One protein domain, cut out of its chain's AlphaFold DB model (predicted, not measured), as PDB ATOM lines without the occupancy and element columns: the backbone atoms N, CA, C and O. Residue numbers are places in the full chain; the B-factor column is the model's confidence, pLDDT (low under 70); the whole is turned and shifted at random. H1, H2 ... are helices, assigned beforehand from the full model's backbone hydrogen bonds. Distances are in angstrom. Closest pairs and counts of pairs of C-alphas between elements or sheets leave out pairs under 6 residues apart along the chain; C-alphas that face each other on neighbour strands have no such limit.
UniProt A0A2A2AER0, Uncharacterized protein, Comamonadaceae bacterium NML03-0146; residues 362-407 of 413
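This is residues 362 to 407 of the 413 residues of an uncharacterized protein of Comamonadaceae bacterium NML03-0146 (UniProt A0A2A2AER0). Three helices, H1, H2 and H4, run side by side with their centres in a triangle, and short H3 sits at one end, at the turn from H2 into H4. H4, the longest, runs on past the others at the opposite end. The printed part, 46 residues with four named helices and no named strand, is all helix; it is compact, with a radius of gyration of the C-alphas of 10.6 A, and spans 35 by 19 by 15 A.

H1, residues 362 to 367, is close to but not clearly touching H2, residues 372 to 381: their closest C-alphas, of Ile 366 and Glu 375, are 5.9 A apart. They run opposite ways at a shallow tilt of 10 degrees. H1 is also close to but not clearly touching H4, residues 390 to 405; the closest C-alphas, of Ile 363 and Leu 392, are 6.8 A apart. They run the same way at a shallow tilt of 11 degrees. H2 and H4 are near each other, with 6 pairs of C-alphas within 10 A. H3, residues 384 to 387, is close to but not clearly touching H2, C-alphas 379 and 387 being closest at 7.0 A. Every O i to N i+4 pair is within hydrogen-bond range in H1, H2 and H4; H3 is too short for one.

H1 begins at C-alpha 362 (95.343, 80.331, 141.922). H2 is 14.5 A long. H4, 22.6 A, ends at C-alpha 405 (104.705, 58.617, 143.383).

The C-alphas farthest apart, of Lys 385 and Pro 407, are 34.8 A apart. The printed part has no cut, and its three links are tight. Residues 406 to 407 have pLDDT under 70.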
ATOM      1  N   ALA A 362      94.804  81.161 142.997       81.19
ATOM      2  CA  ALA A 362      95.343  80.331 141.922       81.19
ATOM      3  C   ALA A 362      95.617  78.890 142.386       81.19
ATOM      4  O   ALA A 362      95.287  77.952 141.666       81.19
ATOM      5  N   ILE A 363      96.163  78.704 143.594       85.44
ATOM      6  CA  ILE A 363      96.413  77.376 144.180       85.44
ATOM      7  C   ILE A 363      95.097  76.623 144.401       85.44
ATOM      8  O   ILE A 363      94.987  75.475 143.977       85.44
ATOM      9  N   ALA A 364      94.080  77.270 144.980       83.06
ATOM     10  CA  ALA A 364      92.771  76.651 145.207       83.06
ATOM     11  C   ALA A 364      92.116  76.186 143.895       83.06
ATOM     12  O   ALA A 364      91.560  75.094 143.819       83.06
ATOM     13  N   LYS A 365      92.244  76.981 142.827       82.88
ATOM     14  CA  LYS A 365      91.697  76.631 141.513       82.88
ATOM     15  C   LYS A 365      92.494  75.539 140.793       82.88
ATOM     16  O   LYS A 365      91.915  74.794 140.016       82.88
ATOM     17  N   ILE A 366      93.796  75.418 141.056       83.81
ATOM     18  CA  ILE A 366      94.631  74.311 140.551       83.81
ATOM     19  C   ILE A 366      94.347  73.011 141.312       83.81
ATOM     20  O   ILE A 366      94.419  71.942 140.720       83.81
ATOM     21  N   GLN A 367      94.002  73.083 142.601       84.06
ATOM     22  CA  GLN A 367      93.601  71.911 143.388       84.06
ATOM     23  C   GLN A 367      92.280  71.301 142.912       84.06
ATOM     24  O   GLN A 367      92.150  70.083 142.939       84.06
ATOM     25  N   ASP A 368      91.346  72.133 142.448       81.12
ATOM     26  CA  ASP A 368      90.042  71.709 141.912       81.12
ATOM     27  C   ASP A 368      90.136  71.086 140.501       81.12
ATOM     28  O   ASP A 368      89.209  70.438 140.021       81.12
ATOM     29  N   LEU A 369      91.268  71.269 139.813       81.94
ATOM     30  CA  LEU A 369      91.523  70.682 138.498       81.94
ATOM     31  C   LEU A 369      92.225  69.330 138.673       81.94
ATOM     32  O   LEU A 369      93.342  69.282 139.171       81.94
ATOM     33  N   ASP A 370      91.598  68.236 138.240       72.44
ATOM     34  CA  ASP A 370      92.137  66.868 138.390       72.44
ATOM     35  C   ASP A 370      92.969  66.391 137.174       72.44
ATOM     36  O   ASP A 370      93.493  65.283 137.135       72.44
ATOM     37  N   ASP A 371      93.126  67.247 136.157       78.88
ATOM     38  CA  ASP A 371      93.795  66.931 134.888       78.88
ATOM     39  C   ASP A 371      95.053  67.802 134.678       78.88
ATOM     40  O   ASP A 371      95.005  69.037 134.734       78.88
ATOM     41  N   ALA A 372      96.184  67.145 134.389       75.69
ATOM     42  CA  ALA A 372      97.489  67.769 134.173       75.69
ATOM     43  C   ALA A 372      97.501  68.781 133.014       75.69
ATOM     44  O   ALA A 372      98.166  69.822 133.102       75.69
ATOM     45  N   ASP A 373      96.755  68.511 131.941       76.19
ATOM     46  CA  ASP A 373      96.706  69.391 130.774       76.19
ATOM     47  C   ASP A 373      95.859  70.641 131.056       76.19
ATOM     48  O   ASP A 373      96.192  71.751 130.621       76.19
ATOM     49  N   MET A 374      94.804  70.496 131.860       76.50
ATOM     50  CA  MET A 374      93.946  71.603 132.288       76.50
ATOM     51  C   MET A 374      94.667  72.550 133.254       76.50
ATOM     52  O   MET A 374      94.560  73.772 133.118       76.50
ATOM     53  N   GLU A 375      95.467  72.015 134.176       82.38
ATOM     54  CA  GLU A 375      96.305  72.817 135.074       82.38
ATOM     55  C   GLU A 375      97.364  73.617 134.320       82.38
ATOM     56  O   GLU A 375      97.584  74.794 134.617       82.38
ATOM     57  N   LYS A 376      97.999  73.008 133.313       81.12
ATOM     58  CA  LYS A 376      98.996  73.679 132.473       81.12
ATOM     59  C   LYS A 376      98.377  74.846 131.706       81.12
ATOM     60  O   LYS A 376      98.953  75.935 131.670       81.12
ATOM     61  N   ASN A 377      97.190  74.643 131.140       82.31
ATOM     62  CA  ASN A 377      96.454  75.689 130.430       82.31
ATOM     63  C   ASN A 377      96.010  76.814 131.375       82.31
ATOM     64  O   ASN A 377      96.151  77.993 131.045       82.31
ATOM     65  N   TYR A 378      95.549  76.469 132.579       83.19
ATOM     66  CA  TYR A 378      95.183  77.454 133.592       83.19
ATOM     67  C   TYR A 378      96.405  78.245 134.090       83.19
ATOM     68  O   TYR A 378      96.357  79.474 134.137       83.19
ATOM     69  N   TYR A 379      97.538  77.589 134.347       84.25
ATOM     70  CA  TYR A 379      98.788  78.249 134.728       84.25
ATOM     71  C   TYR A 379      99.276  79.237 133.660       84.25
ATOM     72  O   TYR A 379      99.717  80.337 133.989       84.25
ATOM     73  N   LEU A 380      99.153  78.890 132.373       84.44
ATOM     74  CA  LEU A 380      99.506  79.787 131.266       84.44
ATOM     75  C   LEU A 380      98.584  81.011 131.170       84.44
ATOM     76  O   LEU A 380      99.041  82.061 130.716       84.44
ATOM     77  N   SER A 381      97.337  80.898 131.638       84.75
ATOM     78  CA  SER A 381      96.367  82.000 131.684       84.75
ATOM     79  C   SER A 381      96.585  82.985 132.844       84.75
ATOM     80  O   SER A 381      96.003  84.071 132.842       84.75
ATOM     81  N   LEU A 382      97.430  82.647 133.828       88.06
ATOM     82  CA  LEU A 382      97.685  83.504 134.988       88.06
ATOM     83  C   LEU A 382      98.590  84.707 134.646       88.06
ATOM     84  O   LEU A 382      99.540  84.581 133.863       88.06
ATOM     85  N   PRO A 383      98.379  85.872 135.295       84.50
ATOM     86  CA  PRO A 383      99.254  87.034 135.153       84.50
ATOM     87  C   PRO A 383     100.720  86.708 135.474       84.50
ATOM     88  O   PRO A 383     101.023  85.943 136.390       84.50
ATOM     89  N   GLU A 384     101.663  87.334 134.765       77.38
ATOM     90  CA  GLU A 384     103.104  87.050 134.893       77.38
ATOM     91  C   GLU A 384     103.650  87.216 136.322       77.38
ATOM     92  O   GLU A 384     104.517  86.454 136.746       77.38
ATOM     93  N   LYS A 385     103.080  88.151 137.090       77.38
ATOM     94  CA  LYS A 385     103.418  88.382 138.504       77.38
ATOM     95  C   LYS A 385     103.052  87.200 139.415       77.38
ATOM     96  O   LYS A 385     103.745  86.964 140.396       77.38
ATOM     97  N   VAL A 386     101.994  86.458 139.084       81.31
ATOM     98  CA  VAL A 386     101.528  85.286 139.846       81.31
ATOM     99  C   VAL A 386     102.293  84.033 139.417       81.31
ATOM    100  O   VAL A 386     102.709  83.251 140.263       81.31
ATOM    101  N   ARG A 387     102.581  83.883 138.114       80.31
ATOM    102  CA  ARG A 387     103.367  82.754 137.572       80.31
ATOM    103  C   ARG A 387     104.798  82.694 138.106       80.31
ATOM    104  O   ARG A 387     105.331  81.615 138.320       80.31
ATOM    105  N   LYS A 388     105.426  83.852 138.327       82.88
ATOM    106  CA  LYS A 388     106.796  83.945 138.860       82.88
ATOM    107  C   LYS A 388     106.862  83.863 140.391       82.88
ATOM    108  O   LYS A 388     107.949  84.005 140.946       82.88
ATOM    109  N   ASN A 389     105.733  83.665 141.077       87.12
ATOM    110  CA  ASN A 389     105.731  83.568 142.531       87.12
ATOM    111  C   ASN A 389     106.333  82.218 142.984       87.12
ATOM    112  O   ASN A 389     105.868  81.171 142.524       87.12
ATOM    113  N   PRO A 390     107.328  82.216 143.892       79.94
ATOM    114  CA  PRO A 390     107.993  80.990 144.340       79.94
ATOM    115  C   PRO A 390     107.037  79.988 145.005       79.94
ATOM    116  O   PRO A 390     107.177  78.789 144.791       79.94
ATOM    117  N   VAL A 391     106.010  80.462 145.717       81.56
ATOM    118  CA  VAL A 391     105.048  79.609 146.436       81.56
ATOM    119  C   VAL A 391     104.222  78.750 145.471       81.56
ATOM    120  O   VAL A 391     104.011  77.564 145.714       81.56
ATOM    121  N   LEU A 392     103.792  79.323 144.342       82.69
ATOM    122  CA  LEU A 392     103.030  78.600 143.319       82.69
ATOM    123  C   LEU A 392     103.902  77.579 142.576       82.69
ATOM    124  O   LEU A 392     103.447  76.483 142.250       82.69
ATOM    125  N   ILE A 393     105.163  77.930 142.320       82.38
ATOM    126  CA  ILE A 393     106.119  77.053 141.637       82.38
ATOM    127  C   ILE A 393     106.453  75.839 142.510       82.38
ATOM    128  O   ILE A 393     106.467  74.714 142.007       82.38
ATOM    129  N   ASP A 394     106.687  76.042 143.807       84.50
ATOM    130  CA  ASP A 394     106.980  74.949 144.738       84.50
ATOM    131  C   ASP A 394     105.754  74.054 144.967       84.50
ATOM    132  O   ASP A 394     105.884  72.828 144.997       84.50
ATOM    133  N   PHE A 395     104.549  74.634 144.999       85.81
ATOM    134  CA  PHE A 395     103.296  73.876 145.023       85.81
ATOM    135  C   PHE A 395     103.140  72.957 143.796       85.81
ATOM    136  O   PHE A 395     102.882  71.761 143.943       85.81
ATOM    137  N   LEU A 396     103.362  73.480 142.583       85.12
ATOM    138  CA  LEU A 396     103.272  72.696 141.344       85.12
ATOM    139  C   LEU A 396     104.333  71.586 141.269       85.12
ATOM    140  O   LEU A 396     104.045  70.495 140.773       85.12
ATOM    141  N   LYS A 397     105.546  71.827 141.785       86.38
ATOM    142  CA  LYS A 397     106.599  70.802 141.870       86.38
ATOM    143  C   LYS A 397     106.216  69.659 142.809       86.38
ATOM    144  O   LYS A 397     106.369  68.502 142.426       86.38
ATOM    145  N   ASN A 398     105.691  69.970 143.996       85.81
ATOM    146  CA  ASN A 398     105.258  68.954 144.960       85.81
ATOM    147  C   ASN A 398     104.108  68.108 144.401       85.81
ATOM    148  O   ASN A 398     104.169  66.883 144.448       85.81
ATOM    149  N   ARG A 399     103.123  68.745 143.762       81.38
ATOM    150  CA  ARG A 399     101.976  68.063 143.142       81.38
ATOM    151  C   ARG A 399     102.372  67.191 141.942       81.38
ATOM    152  O   ARG A 399     101.758  66.156 141.690       81.38
ATOM    153  N   LYS A 400     103.410  67.579 141.192       84.19
ATOM    154  CA  LYS A 400     103.994  66.728 140.144       84.19
ATOM    155  C   LYS A 400     104.691  65.503 140.749       84.19
ATOM    156  O   LYS A 400     104.467  64.393 140.283       84.19
ATOM    157  N   ALA A 401     105.478  65.700 141.808       81.12
ATOM    158  CA  ALA A 401     106.157  64.613 142.511       81.12
ATOM    159  C   ALA A 401     105.173  63.635 143.186       81.12
ATOM    160  O   ALA A 401     105.460  62.445 143.266       81.12
ATOM    161  N   GLU A 402     104.010  64.105 143.646       79.44
ATOM    162  CA  GLU A 402     102.935  63.248 144.166       79.44
ATOM    163  C   GLU A 402     102.311  62.366 143.078       79.44
ATOM    164  O   GLU A 402     102.096  61.181 143.320       79.44
ATOM    165  N   ARG A 403     102.101  62.894 141.864       74.88
ATOM    166  CA  ARG A 403     101.634  62.092 140.720       74.88
ATOM    167  C   ARG A 403     102.663  61.066 140.256       74.88
ATOM    168  O   ARG A 403     102.296  59.946 139.942       74.88
ATOM    169  N   GLU A 404     103.946  61.418 140.279       74.06
ATOM    170  CA  GLU A 404     105.038  60.484 139.968       74.06
ATOM    171  C   GLU A 404     105.226  59.398 141.057       74.06
ATOM    172  O   GLU A 404     105.858  58.376 140.798       74.06
ATOM    173  N   ARG A 405     104.685  59.596 142.273       70.62
ATOM    174  CA  ARG A 405     104.705  58.617 143.383       70.62
ATOM    175  C   ARG A 405     103.465  57.733 143.464       70.62
ATOM    176  O   ARG A 405     103.518  56.712 144.148       70.62
ATOM    177  N   GLN A 406     102.356  58.113 142.830       61.28
ATOM    178  CA  GLN A 406     101.221  57.207 142.688       61.28
ATOM    179  C   GLN A 406     101.624  56.121 141.681       61.28
ATOM    180  O   GLN A 406     102.029  56.468 140.571       61.28
ATOM    181  N   PRO A 407     101.596  54.825 142.053       49.31
ATOM    182  CA  PRO A 407     101.919  53.761 141.116       49.31
ATOM    183  C   PRO A 407     100.974  53.883 139.927       49.31
ATOM    184  O   PRO A 407      99.760  54.004 140.109       49.31
TER     185      PRO A 407